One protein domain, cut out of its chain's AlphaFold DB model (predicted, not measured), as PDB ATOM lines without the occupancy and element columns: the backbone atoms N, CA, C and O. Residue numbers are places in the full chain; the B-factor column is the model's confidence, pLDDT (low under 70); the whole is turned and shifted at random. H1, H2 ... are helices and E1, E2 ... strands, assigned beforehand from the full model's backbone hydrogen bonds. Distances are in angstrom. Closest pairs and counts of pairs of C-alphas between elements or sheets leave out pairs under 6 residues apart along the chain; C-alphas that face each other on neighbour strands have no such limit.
ATOM      1  N   ASP A  71     164.398 127.251 264.177       77.88
ATOM      2  CA  ASP A  71     165.573 127.375 265.036       77.88
ATOM      3  C   ASP A  71     166.834 127.135 264.206       77.88
ATOM      4  O   ASP A  71     167.178 125.991 263.882       77.88
ATOM      5  N   THR A  72     167.479 128.240 263.836       75.81
ATOM      6  CA  THR A  72     168.731 128.285 263.069       75.81
ATOM      7  C   THR A  72     169.959 128.486 263.955       75.81
ATOM      8  O   THR A  72     171.071 128.483 263.442       75.81
ATOM      9  N   SER A  73     169.792 128.631 265.277       76.50
ATOM     10  CA  SER A  73     170.862 129.045 266.203       76.50
ATOM     11  C   SER A  73     172.095 128.137 266.186       76.50
ATOM     12  O   SER A  73     173.201 128.577 266.490       76.50
ATOM     13  N   SER A  74     171.906 126.870 265.817       72.44
ATOM     14  CA  SER A  74     172.951 125.845 265.799       72.44
ATOM     15  C   SER A  74     173.669 125.700 264.451       72.44
ATOM     16  O   SER A  74     174.553 124.853 264.334       72.44
ATOM     17  N   TYR A  75     173.302 126.480 263.427       81.75
ATOM     18  CA  TYR A  75     173.784 126.284 262.059       81.75
ATOM     19  C   TYR A  75     174.182 127.592 261.370       81.75
ATOM     20  O   TYR A  75     173.561 128.638 261.550       81.75
ATOM     21  N   SER A  76     175.193 127.505 260.508       82.12
ATOM     22  CA  SER A  76     175.579 128.602 259.618       82.12
ATOM     23  C   SER A  76     174.789 128.514 258.316       82.12
ATOM     24  O   SER A  76     174.531 127.418 257.820       82.12
ATOM     25  N   SER A  77     174.437 129.660 257.727       88.31
ATOM     26  CA  SER A  77     173.847 129.690 256.384       88.31
ATOM     27  C   SER A  77     174.864 129.196 255.353       88.31
ATOM     28  O   SER A  77     175.987 129.699 255.291       88.31
ATOM     29  N   CYS A  78     174.467 128.251 254.509       88.69
ATOM     30  CA  CYS A  78     175.262 127.790 253.383       88.69
ATOM     31  C   CYS A  78     175.131 128.764 252.205       88.69
ATOM     32  O   CYS A  78     174.038 129.240 251.895       88.69
ATOM     33  N   ASN A  79     176.241 129.040 251.517       88.56
ATOM     34  CA  ASN A  79     176.238 129.824 250.284       88.56
ATOM     35  C   ASN A  79     176.027 128.887 249.085       88.56
ATOM     36  O   ASN A  79     176.979 128.285 248.585       88.56
ATOM     37  N   LEU A  80     174.769 128.714 248.678       84.75
ATOM     38  CA  LEU A  80     174.354 127.826 247.591       84.75
ATOM     39  C   LEU A  80     173.685 128.621 246.467       84.75
ATOM     40  O   LEU A  80     173.073 129.663 246.702       84.75
ATOM     41  N   SER A  81     173.767 128.107 245.237       87.12
ATOM     42  CA  SER A  81     173.022 128.689 244.120       87.12
ATOM     43  C   SER A  81     171.512 128.512 244.322       87.12
ATOM     44  O   SER A  81     171.072 127.526 244.917       87.12
ATOM     45  N   GLN A  82     170.702 129.423 243.773       87.44
ATOM     46  CA  GLN A  82     169.240 129.309 243.839       87.44
ATOM     47  C   GLN A  82     168.738 127.979 243.261       87.44
ATOM     48  O   GLN A  82     167.843 127.371 243.838       87.44
ATOM     49  N   LYS A  83     169.329 127.508 242.155       85.69
ATOM     50  CA  LYS A  83     168.965 126.226 241.544       85.69
ATOM     51  C   LYS A  83     169.213 125.065 242.509       85.69
ATOM     52  O   LYS A  83     168.325 124.255 242.727       85.69
ATOM     53  N   THR A  84     170.376 125.041 243.157       84.56
ATOM     54  CA  THR A  84     170.712 124.020 244.160       84.56
ATOM     55  C   THR A  84     169.734 124.041 245.338       84.56
ATOM     56  O   THR A  84     169.298 122.987 245.786       84.56
ATOM     57  N   LEU A  85     169.343 125.226 245.822       84.62
ATOM     58  CA  LEU A  85     168.338 125.353 246.886       84.62
ATOM     59  C   LEU A  85     166.958 124.843 246.445       84.62
ATOM     60  O   LEU A  85     166.305 124.125 247.198       84.62
ATOM     61  N   GLN A  86     166.531 125.174 245.225       84.19
ATOM     62  CA  GLN A  86     165.276 124.685 244.647       84.19
ATOM     63  C   GLN A  86     165.274 123.159 244.517       84.19
ATOM     64  O   GLN A  86     164.309 122.516 244.929       84.19
ATOM     65  N   ASP A  87     166.371 122.580 244.033       81.88
ATOM     66  CA  ASP A  87     166.519 121.135 243.880       81.88
ATOM     67  C   ASP A  87     166.493 120.427 245.248       81.88
ATOM     68  O   ASP A  87     165.723 119.486 245.434       81.88
ATOM     69  N   ILE A  88     167.248 120.925 246.239       80.00
ATOM     70  CA  ILE A  88     167.281 120.352 247.600       80.00
ATOM     71  C   ILE A  88     165.929 120.499 248.313       80.00
ATOM     72  O   ILE A  88     165.507 119.580 249.011       80.00
ATOM     73  N   SER A  89     165.226 121.621 248.131       77.38
ATOM     74  CA  SER A  89     163.892 121.832 248.724       77.38
ATOM     75  C   SER A  89     162.806 120.925 248.134       77.38
ATOM     76  O   SER A  89     161.702 120.856 248.670       77.38
ATOM     77  N   GLY A  90     163.086 120.254 247.011       74.19
ATOM     78  CA  GLY A  90     162.097 119.486 246.260       74.19
ATOM     79  C   GLY A  90     161.163 120.342 245.395       74.19
ATOM     80  O   GLY A  90     160.275 119.785 244.748       74.19
ATOM     81  N   PHE A  91     161.366 121.666 245.323       77.19
ATOM     82  CA  PHE A  91     160.579 122.573 244.478       77.19
ATOM     83  C   PHE A  91     160.565 122.121 243.012       77.19
ATOM     84  O   PHE A  91     159.503 122.079 242.392       77.19
ATOM     85  N   THR A  92     161.724 121.731 242.473       75.19
ATOM     86  CA  THR A  92     161.857 121.286 241.076       75.19
ATOM     87  C   THR A  92     161.032 120.026 240.802       75.19
ATOM     88  O   THR A  92     160.298 119.974 239.821       75.19
ATOM     89  N   ILE A  93     161.050 119.047 241.716       70.94
ATOM     90  CA  ILE A  93     160.277 117.798 241.588       70.94
ATOM     91  C   ILE A  93     158.771 118.086 241.591       70.94
ATOM     92  O   ILE A  93     158.023 117.514 240.796       70.94
ATOM     93  N   ILE A  94     158.318 118.979 242.476       66.56
ATOM     94  CA  ILE A  94     156.914 119.399 242.544       66.56
ATOM     95  C   ILE A  94     156.511 120.080 241.231       66.56
ATOM     96  O   ILE A  94     155.486 119.722 240.649       66.56
ATOM     97  N   ALA A  95     157.332 121.011 240.735       66.44
ATOM     98  CA  ALA A  95     157.086 121.693 239.470       66.44
ATOM     99  C   ALA A  95     156.987 120.699 238.296       66.44
ATOM    100  O   ALA A  95     156.020 120.757 237.535       66.44
ATOM    101  N   ASP A  96     157.910 119.737 238.200       67.00
ATOM    102  CA  ASP A  96     157.954 118.728 237.132       67.00
ATOM    103  C   ASP A  96     156.759 117.758 237.165       67.00
ATOM    104  O   ASP A  96     156.184 117.423 236.120       67.00
ATOM    105  N   LEU A  97     156.343 117.314 238.358       61.78
ATOM    106  CA  LEU A  97     155.181 116.432 238.534       61.78
ATOM    107  C   LEU A  97     153.898 117.092 238.009       61.78
ATOM    108  O   LEU A  97     153.062 116.455 237.358       61.78
ATOM    109  N   LEU A  98     153.747 118.384 238.272       60.62
ATOM    110  CA  LEU A  98     152.559 119.149 237.905       60.62
ATOM    111  C   LEU A  98     152.571 119.495 236.416       60.62
ATOM    112  O   LEU A  98     151.544 119.379 235.742       60.62
ATOM    113  N   ASP A  99     153.751 119.768 235.860       60.69
ATOM    114  CA  ASP A  99     153.932 119.936 234.421       60.69
ATOM    115  C   ASP A  99     153.614 118.653 233.636       60.69
ATOM    116  O   ASP A  99     152.999 118.703 232.565       60.69
ATOM    117  N   THR A 100     153.977 117.495 234.191       56.78
ATOM    118  CA  THR A 100     153.648 116.171 233.637       56.78
ATOM    119  C   THR A 100     152.146 115.893 233.704       56.78
ATOM    120  O   THR A 100     151.553 115.435 232.725       56.78
ATOM    121  N   THR A 101     151.506 116.226 234.828       53.97
ATOM    122  CA  THR A 101     150.056 116.060 235.022       53.97
ATOM    123  C   THR A 101     149.255 116.921 234.039       53.97
ATOM    124  O   THR A 101     148.284 116.444 233.461       53.97
ATOM    125  N   ARG A 102     149.707 118.152 233.756       55.00
ATOM    126  CA  ARG A 102     149.101 119.037 232.744       55.00
ATOM    127  C   ARG A 102     149.169 118.463 231.323       55.00
ATOM    128  O   ARG A 102     148.236 118.641 230.541       55.00
ATOM    129  N   LYS A 103     150.285 117.822 230.964       53.31
ATOM    130  CA  LYS A 103     150.530 117.303 229.605       53.31
ATOM    131  C   LYS A 103     149.784 115.989 229.330       53.31
ATOM    132  O   LYS A 103     149.437 115.723 228.182       53.31
ATOM    133  N   ASP A 126     140.170 125.478 231.223       53.62
ATOM    134  CA  ASP A 126     141.632 125.479 231.039       53.62
ATOM    135  C   ASP A 126     142.278 126.054 232.310       53.62
ATOM    136  O   ASP A 126     142.597 127.242 232.394       53.62
ATOM    137  N   ILE A 127     142.386 125.216 233.344       53.66
ATOM    138  CA  ILE A 127     143.039 125.541 234.608       53.66
ATOM    139  C   ILE A 127     144.555 125.422 234.407       53.66
ATOM    140  O   ILE A 127     145.069 124.354 234.075       53.66
ATOM    141  N   GLN A 128     145.285 126.513 234.617       62.44
ATOM    142  CA  GLN A 128     146.744 126.547 234.612       62.44
ATOM    143  C   GLN A 128     147.257 126.725 236.036       62.44
ATOM    144  O   GLN A 128     146.752 127.560 236.780       62.44
ATOM    145  N   GLN A 129     148.286 125.964 236.405       63.81
ATOM    146  CA  GLN A 129     149.002 126.153 237.663       63.81
ATOM    147  C   GLN A 129     150.420 126.642 237.380       63.81
ATOM    148  O   GLN A 129     151.114 126.078 236.536       63.81
ATOM    149  N   THR A 130     150.848 127.697 238.068       68.44
ATOM    150  CA  THR A 130     152.209 128.227 238.001       68.44
ATOM    151  C   THR A 130     152.858 128.208 239.377       68.44
ATOM    152  O   THR A 130     152.232 128.536 240.387       68.44
ATOM    153  N   TYR A 131     154.134 127.831 239.403       73.81
ATOM    154  CA  TYR A 131     154.935 127.676 240.614       73.81
ATOM    155  C   TYR A 131     155.994 128.761 240.628       73.81
ATOM    156  O   TYR A 131     156.780 128.898 239.692       73.81
ATOM    157  N   HIS A 132     156.007 129.543 241.694       82.31
ATOM    158  CA  HIS A 132     156.933 130.645 241.852       82.31
ATOM    159  C   HIS A 132     157.728 130.438 243.129       82.31
ATOM    160  O   HIS A 132     157.183 130.531 244.227       82.31
ATOM    161  N   TRP A 133     159.023 130.170 242.977       82.88
ATOM    162  CA  TRP A 133     159.966 130.235 244.085       82.88
ATOM    163  C   TRP A 133     160.030 131.672 244.601       82.88
ATOM    164  O   TRP A 133     160.297 132.591 243.824       82.88
ATOM    165  N   GLN A 134     159.764 131.869 245.888       83.69
ATOM    166  CA  GLN A 134     159.799 133.190 246.519       83.69
ATOM    167  C   GLN A 134     161.082 133.414 247.315       83.69
ATOM    168  O   GLN A 134     161.473 134.559 247.527       83.69
ATOM    169  N   GLY A 135     161.762 132.340 247.710       85.44
ATOM    170  CA  GLY A 135     163.019 132.424 248.432       85.44
ATOM    171  C   GLY A 135     163.255 131.202 249.300       85.44
ATOM    172  O   GLY A 135     162.398 130.332 249.433       85.44
ATOM    173  N   GLY A 136     164.441 131.153 249.887       85.06
ATOM    174  CA  GLY A 136     164.815 130.122 250.836       85.06
ATOM    175  C   GLY A 136     166.284 130.219 251.207       85.06
ATOM    176  O   GLY A 136     167.071 130.871 250.517       85.06
ATOM    177  N   ALA A 137     166.637 129.564 252.301       88.00
ATOM    178  CA  ALA A 137     167.995 129.463 252.799       88.00
ATOM    179  C   ALA A 137     168.223 128.062 253.363       88.00
ATOM    180  O   ALA A 137     167.311 127.431 253.895       88.00
ATOM    181  N   LEU A 138     169.456 127.581 253.251       89.44
ATOM    182  CA  LEU A 138     169.871 126.314 253.836       89.44
ATOM    183  C   LEU A 138     170.913 126.593 254.910       89.44
ATOM    184  O   LEU A 138     171.846 127.360 254.689       89.44
ATOM    185  N   TYR A 139     170.752 125.954 256.059       89.81
ATOM    186  CA  TYR A 139     171.613 126.075 257.220       89.81
ATOM    187  C   TYR A 139     172.157 124.696 257.586       89.81
ATOM    188  O   TYR A 139     171.391 123.745 257.750       89.81
ATOM    189  N   ALA A 140     173.474 124.574 257.717       88.50
ATOM    190  CA  ALA A 140     174.129 123.324 258.093       88.50
ATOM    191  C   ALA A 140     175.454 123.594 258.827       88.50
ATOM    192  O   ALA A 140     175.826 124.744 259.081       88.50
ATOM    193  N   SER A 141     176.173 122.530 259.194       86.75
ATOM    194  CA  SER A 141     177.565 122.663 259.639       86.75
ATOM    195  C   SER A 141     178.453 123.130 258.476       86.75
ATOM    196  O   SER A 141     178.122 122.914 257.312       86.75
ATOM    197  N   THR A 142     179.617 123.726 258.754       85.50
ATOM    198  CA  THR A 142     180.550 124.159 257.693       85.50
ATOM    199  C   THR A 142     180.941 123.010 256.754       85.50
ATOM    200  O   THR A 142     181.001 123.197 255.540       85.50
ATOM    201  N   ILE A 143     181.168 121.815 257.309       85.31
ATOM    202  CA  ILE A 143     181.528 120.606 256.550       85.31
ATOM    203  C   ILE A 143     180.359 120.170 255.661       85.31
ATOM    204  O   ILE A 143     180.545 119.819 254.498       85.31
ATOM    205  N   ASP A 144     179.147 120.217 256.200       87.12
ATOM    206  CA  ASP A 144     177.936 119.818 255.491       87.12
ATOM    207  C   ASP A 144     177.546 120.824 254.402       87.12
ATOM    208  O   ASP A 144     177.176 120.416 253.303       87.12
ATOM    209  N   CYS A 145     177.745 122.126 254.629       86.62
ATOM    210  CA  CYS A 145     177.620 123.132 253.576       86.62
ATOM    211  C   CYS A 145     178.581 122.841 252.414       86.62
ATOM    212  O   CYS A 145     178.155 122.854 251.264       86.62
ATOM    213  N   GLN A 146     179.855 122.530 252.690       84.19
ATOM    214  CA  GLN A 146     180.836 122.200 251.644       84.19
ATOM    215  C   GLN A 146     180.436 120.953 250.848       84.19
ATOM    216  O   GLN A 146     180.562 120.926 249.622       84.19
ATOM    217  N   LYS A 147     179.923 119.928 251.533       83.00
ATOM    218  CA  LYS A 147     179.373 118.723 250.903       83.00
ATOM    219  C   LYS A 147     178.213 119.059 249.962       83.00
ATOM    220  O   LYS A 147     178.216 118.612 248.812       83.00
ATOM    221  N   LEU A 148     177.252 119.861 250.414       81.12
ATOM    222  CA  LEU A 148     176.081 120.240 249.617       81.12
ATOM    223  C   LEU A 148     176.451 121.129 248.419       81.12
ATOM    224  O   LEU A 148     175.899 120.951 247.338       81.12
ATOM    225  N   THR A 149     177.431 122.028 248.562       78.19
ATOM    226  CA  THR A 149     177.939 122.853 247.450       78.19
ATOM    227  C   THR A 149     178.561 122.008 246.335       78.19
ATOM    228  O   THR A 149     178.438 122.347 245.161       78.19
ATOM    229  N   ASN A 150     179.203 120.892 246.684       73.50
ATOM    230  CA  ASN A 150     179.905 120.025 245.736       73.50
ATOM    231  C   ASN A 150     179.006 118.937 245.109       73.50
ATOM    232  O   ASN A 150     179.528 117.967 244.566       73.50
ATOM    233  N   ASN A 151     177.672 119.077 245.184       64.44
ATOM    234  CA  ASN A 151     176.683 118.089 244.719       64.44
ATOM    235  C   ASN A 151     176.872 116.683 245.318       64.44
ATOM    236  O   ASN A 151     176.564 115.683 244.666       64.44
ATOM    237  N   SER A 152     177.395 116.578 246.544       60.94
ATOM    238  CA  SER A 152     177.382 115.285 247.235       60.94
ATOM    239  C   SER A 152     175.955 114.910 247.643       60.94
ATOM    240  O   SER A 152     175.096 115.778 247.801       60.94
ATOM    241  N   ASP A 153     175.701 113.609 247.773       62.22
ATOM    242  CA  ASP A 153     174.381 113.068 248.087       62.22
ATOM    243  C   ASP A 153     173.824 113.667 249.394       62.22
ATOM    244  O   ASP A 153     174.322 113.395 250.492       62.22
ATOM    245  N   ALA A 154     172.779 114.490 249.260       63.38
ATOM    246  CA  ALA A 154     172.105 115.172 250.363       63.38
ATOM    247  C   ALA A 154     171.477 114.193 251.373       63.38
ATOM    248  O   ALA A 154     171.150 114.598 252.486       63.38
ATOM    249  N   SER A 155     171.348 112.906 251.020       62.00
ATOM    250  CA  SER A 155     170.797 111.861 251.888       62.00
ATOM    251  C   SER A 155     171.629 111.584 253.151       62.00
ATOM    252  O   SER A 155     171.088 111.070 254.128       62.00
ATOM    253  N   ASN A 156     172.916 111.954 253.167       67.31
ATOM    254  CA  ASN A 156     173.841 111.704 254.283       67.31
ATOM    255  C   ASN A 156     174.262 112.977 255.035       67.31
ATOM    256  O   ASN A 156     175.264 112.979 255.758       67.31
ATOM    257  N   VAL A 157     173.538 114.077 254.839       78.31
ATOM    258  CA  VAL A 157     173.890 115.389 255.382       78.31
ATOM    259  C   VAL A 157     172.788 115.881 256.310       78.31
ATOM    260  O   VAL A 157     171.609 115.783 255.986       78.31
ATOM    261  N   SER A 158     173.173 116.430 257.467       81.81
ATOM    262  CA  SER A 158     172.219 117.096 258.357       81.81
ATOM    263  C   SER A 158     172.096 118.567 257.994       81.81
ATOM    264  O   SER A 158     173.089 119.296 258.038       81.81
ATOM    265  N   PHE A 159     170.892 119.023 257.671       84.19
ATOM    266  CA  PHE A 159     170.652 120.428 257.364       84.19
ATOM    267  C   PHE A 159     169.229 120.860 257.700       84.19
ATOM    268  O   PHE A 159     168.312 120.049 257.837       84.19
ATOM    269  N   LEU A 160     169.055 122.171 257.824       86.38
ATOM    270  CA  LEU A 160     167.768 122.838 257.879       86.38
ATOM    271  C   LEU A 160     167.598 123.649 256.599       86.38
ATOM    272  O   LEU A 160     168.437 124.487 256.293       86.38
ATOM    273  N   ILE A 161     166.520 123.425 255.860       84.94
ATOM    274  CA  ILE A 161     166.137 124.248 254.719       84.94
ATOM    275  C   ILE A 161     164.850 124.993 255.046       84.94
ATOM    276  O   ILE A 161     163.858 124.388 255.440       84.94
ATOM    277  N   ASP A 162     164.898 126.311 254.913       87.19
ATOM    278  CA  ASP A 162     163.738 127.191 254.890       87.19
ATOM    279  C   ASP A 162     163.444 127.526 253.429       87.19
ATOM    280  O   ASP A 162     164.348 127.876 252.666       87.19
ATOM    281  N   SER A 163     162.195 127.370 253.020       84.94
ATOM    282  CA  SER A 163     161.753 127.592 251.655       84.94
ATOM    283  C   SER A 163     160.362 128.202 251.625       84.94
ATOM    284  O   SER A 163     159.478 127.892 252.428       84.94
ATOM    285  N   GLN A 164     160.160 129.074 250.649       84.75
ATOM    286  CA  GLN A 164     158.882 129.696 250.384       84.75
ATOM    287  C   GLN A 164     158.599 129.633 248.893       84.75
ATOM    288  O   GLN A 164     159.413 130.028 248.050       84.75
ATOM    289  N   TYR A 165     157.404 129.165 248.566       78.94
ATOM    290  CA  TYR A 165     156.929 129.129 247.199       78.94
ATOM    291  C   TYR A 165     155.430 129.375 247.133       78.94
ATOM    292  O   TYR A 165     154.670 129.183 248.082       78.94
ATOM    293  N   LEU A 166     155.009 129.820 245.960       77.94
ATOM    294  CA  LEU A 166     153.644 130.208 245.686       77.94
ATOM    295  C   LEU A 166     153.125 129.445 244.477       77.94
ATOM    296  O   LEU A 166     153.762 129.411 243.423       77.94
ATOM    297  N   ILE A 167     151.953 128.851 244.649       69.25
ATOM    298  CA  ILE A 167     151.230 128.108 243.627       69.25
ATOM    299  C   ILE A 167     150.041 128.968 243.210       69.25
ATOM    300  O   ILE A 167     149.101 129.183 243.974       69.25
ATOM    301  N   LYS A 168     150.085 129.488 241.990       68.38
ATOM    302  CA  LYS A 168     148.991 130.247 241.382       68.38
ATOM    303  C   LYS A 168     148.198 129.323 240.489       68.38
ATOM    304  O   LYS A 168     148.770 128.699 239.612       68.38
ATOM    305  N   THR A 169     146.891 129.271 240.687       62.53
ATOM    306  CA  THR A 169     145.966 128.597 239.781       62.53
ATOM    307  C   THR A 169     145.152 129.664 239.047       62.53
ATOM    308  O   THR A 169     144.507 130.499 239.681       62.53
ATOM    309  N   THR A 170     145.187 129.676 237.719       59.12
ATOM    310  CA  THR A 170     144.412 130.566 236.837       59.12
ATOM    311  C   THR A 170     143.500 129.727 235.944       59.12
ATOM    312  O   THR A 170     143.766 128.547 235.742       59.12
ATOM    313  N   GLY A 171     142.403 130.288 235.432       57.84
ATOM    314  CA  GLY A 171     141.486 129.563 234.543       57.84
ATOM    315  C   GLY A 171     141.001 130.439 233.392       57.84
ATOM    316  O   GLY A 171     140.668 131.597 233.621       57.84
ATOM    317  N   ALA A 172     140.944 129.900 232.169       49.09
ATOM    318  CA  ALA A 172     140.610 130.674 230.961       49.09
ATOM    319  C   ALA A 172     139.174 131.249 230.929       49.09
ATOM    320  O   ALA A 172     138.941 132.259 230.273       49.09
ATOM    321  N   ASN A 173     138.231 130.642 231.660       48.00
ATOM    322  CA  ASN A 173     136.824 131.077 231.721       48.00
ATOM    323  C   ASN A 173     136.501 131.963 232.937       48.00
ATOM    324  O   ASN A 173     135.331 132.229 233.212       48.00
ATOM    325  N   PHE A 174     137.519 132.417 233.669       50.56
ATOM    326  CA  PHE A 174     137.372 133.333 234.796       50.56
ATOM    327  C   PHE A 174     138.144 134.615 234.484       50.56
ATOM    328  O   PHE A 174     139.289 134.557 234.037       50.56
ATOM    329  N   ASN A 175     137.553 135.782 234.738       45.06
ATOM    330  CA  ASN A 175     138.274 137.051 234.634       45.06
ATOM    331  C   ASN A 175     139.257 137.186 235.820       45.06
ATOM    332  O   ASN A 175     139.020 137.966 236.735       45.06
ATOM    333  N   GLY A 176     140.364 136.428 235.835       52.72
ATOM    334  CA  GLY A 176     141.444 136.597 236.817       52.72
ATOM    335  C   GLY A 176     142.058 135.316 237.397       52.72
ATOM    336  O   GLY A 176     142.055 134.247 236.791       52.72
ATOM    337  N   THR A 177     142.672 135.446 238.581       53.22
ATOM    338  CA  THR A 177     143.315 134.337 239.315       53.22
ATOM    339  C   THR A 177     142.275 133.520 240.087       53.22
ATOM    340  O   THR A 177     141.544 134.074 240.901       53.22
ATOM    341  N   HIS A 178     142.231 132.204 239.849       61.69
ATOM    342  CA  HIS A 178     141.271 131.277 240.461       61.69
ATOM    343  C   HIS A 178     141.628 130.979 241.919       61.69
ATOM    344  O   HIS A 178     140.774 131.017 242.801       61.69
ATOM    345  N   SER A 179     142.900 130.701 242.195       64.00
ATOM    346  CA  SER A 179     143.397 130.630 243.563       64.00
ATOM    347  C   SER A 179     144.882 130.944 243.646       64.00
ATOM    348  O   SER A 179     145.640 130.761 242.693       64.00
ATOM    349  N   ILE A 180     145.306 131.420 244.808       63.53
ATOM    350  CA  ILE A 180     146.709 131.593 245.164       63.53
ATOM    351  C   ILE A 180     146.934 130.812 246.446       63.53
ATOM    352  O   ILE A 180     146.379 131.164 247.484       63.53
ATOM    353  N   THR A 181     147.740 129.763 246.364       67.50
ATOM    354  CA  THR A 181     148.208 129.020 247.527       67.50
ATOM    355  C   THR A 181     149.629 129.455 247.838       67.50
ATOM    356  O   THR A 181     150.528 129.299 247.014       67.50
ATOM    357  N   GLU A 182     149.839 130.004 249.026       73.19
ATOM    358  CA  GLU A 182     151.171 130.308 249.539       73.19
ATOM    359  C   GLU A 182     151.597 129.199 250.497       73.19
ATOM    360  O   GLU A 182     150.854 128.852 251.423       73.19
ATOM    361  N   GLN A 183     152.791 128.653 250.264       78.31
ATOM    362  CA  GLN A 183     153.403 127.651 251.124       78.31
ATOM    363  C   GLN A 183     154.724 128.179 251.678       78.31
ATOM    364  O   GLN A 183     155.625 128.574 250.935       78.31
ATOM    365  N   LYS A 184     154.828 128.178 253.007       82.06
ATOM    366  CA  LYS A 184     156.078 128.392 253.740       82.06
ATOM    367  C   LYS A 184     156.446 127.105 254.418       82.06
ATOM    368  O   LYS A 184     155.588 126.461 255.020       82.06
ATOM    369  N   HIS A 185     157.701 126.722 254.317       85.25
ATOM    370  CA  HIS A 185     158.068 125.368 254.640       85.25
ATOM    371  C   HIS A 185     159.508 125.289 255.143       85.25
ATOM    372  O   HIS A 185     160.431 125.817 254.532       85.25
ATOM    373  N   VAL A 186     159.678 124.634 256.288       84.50
ATOM    374  CA  VAL A 186     160.960 124.440 256.960       84.50
ATOM    375  C   VAL A 186     161.157 122.950 257.176       84.50
ATOM    376  O   VAL A 186     160.369 122.312 257.873       84.50
ATOM    377  N   GLN A 187     162.208 122.382 256.595       85.62
ATOM    378  CA  GLN A 187     162.596 120.983 256.760       85.62
ATOM    379  C   GLN A 187     163.921 120.901 257.501       85.62
ATOM    380  O   GLN A 187     164.904 121.505 257.090       85.62
ATOM    381  N   ARG A 188     163.966 120.104 258.563       85.44
ATOM    382  CA  ARG A 188     165.197 119.615 259.169       85.44
ATOM    383  C   ARG A 188     165.379 118.164 258.757       85.44
ATOM    384  O   ARG A 188     164.556 117.315 259.095       85.44
ATOM    385  N   ILE A 189     166.454 117.898 258.035       83.06
ATOM    386  CA  ILE A 189     166.838 116.568 257.582       83.06
ATOM    387  C   ILE A 189     168.024 116.131 258.431       83.06
ATOM    388  O   ILE A 189     169.009 116.859 258.540       83.06
ATOM    389  N   THR A 190     167.909 114.964 259.055       80.81
ATOM    390  CA  THR A 190     169.009 114.261 259.715       80.81
ATOM    391  C   THR A 190     169.097 112.837 259.150       80.81
ATOM    392  O   THR A 190     168.148 112.361 258.523       80.81
ATOM    393  N   PRO A 191     170.223 112.123 259.340       78.38
ATOM    394  CA  PRO A 191     170.376 110.758 258.837       78.38
ATOM    395  C   PRO A 191     169.324 109.774 259.367       78.38
ATOM    396  O   PRO A 191     168.999 108.792 258.707       78.38
ATOM    397  N   ASP A 192     168.811 110.009 260.574       84.75
ATOM    398  CA  ASP A 192     167.902 109.106 261.273       84.75
ATOM    399  C   ASP A 192     166.422 109.490 261.126       84.75
ATOM    400  O   ASP A 192     165.562 108.607 261.193       84.75
TER     401      ASP A 192
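AT A GLANCE: This is residues 71 to 103 and 126 to 192 of the 317 residues of an uncharacterized protein of Marinomonas pollencensis (UniProt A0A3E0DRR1). A long, narrow, twisted ribbon of three antiparallel strands makes the length of this domain, with H1 crossing one face and H2 running along that same face over E1. H3 sits at one end of the ribbon, where E1 ends and E2 begins, and the turn of the E2 and E3 hairpin lies at the other end. The printed part has 100 residues, with three named helices and three named strands in the order H1 H2 E1 H3 E2 E3; the sheet runs E1 E2 E3, and the class is mixed, helices and strands. The whole is loose, with a radius of gyration of the C-alphas of 16.1 A, and elongated, spanning 52 by 27 by 25 A.

IN THESE COORDINATES: Start at Asp 71 and go to C-alpha 82 at (169.240, 129.309, 243.839), where H1 begins and runs to residue 89. H2 follows as residues 91 to 103, 18.7 A long. Past the cut, find C-alpha 127 at (143.039, 125.541, 234.608); from there E1 runs 39.0 A to residue 140. H3 is residues 142 to 149, 10.7 A long. E2 takes residues 159 to 171 over 38.1 A. E3 takes residues 177 to 189 over 34.7 A and ends at C-alpha 189, at (166.838, 116.568, 257.582).

HOW THE PARTS SIT: Look first at the inner strand E2. It is antiparallel to edge strand E1 at 168 degrees, with N 132 and O 166 2.8 A apart, within hydrogen-bond range. E2 and E3, the other edge strand, form a hairpin at 167 degrees, with N 163 and O 185 2.8 A apart, within that range. Residues 76 to 77 pair antiparallel with residues 139 to 140 of E1. The arrangement is two layers, helices H1, H2 and H3 on one face of the sheet. H1 lies over E1 at a height over the sheet of 7.8 A and runs across the strands, at 89 degrees to E1 on the local plane; their closest C-alphas, of Leu 85 and Gly 136, are 7.1 A apart. H2 lies over E1 at a height of 9.8 A and runs along the strands, at 1 degrees to E1 on the local plane; their closest C-alphas are those of Ala 95 and Tyr 131, 6.5 A apart. H1 and H2 are close but not clearly touching and about perpendicular at 83 degrees, with Gln 86 and Thr 92 their closest C-alphas at 6.0 A. H3 is near H1 and apart from H2. In H1, H2 and H3 every O i to N i+4 pair is within hydrogen-bond range.

THE WHOLE: The two C-alphas farthest apart are those of Ile 143 and Asn 173, at 52.2 A. Residues 104 to 125 are not printed, and C-alphas 103 and 126 stand 12.2 A apart across this cut. Of the links printed whole, H3 to E2 is short and the other three are tight. The mean pLDDT of the printed part is 74.4; look for values under 70 at residues 94 to 103, 126 to 130, 151 to 156 and 167 to 181.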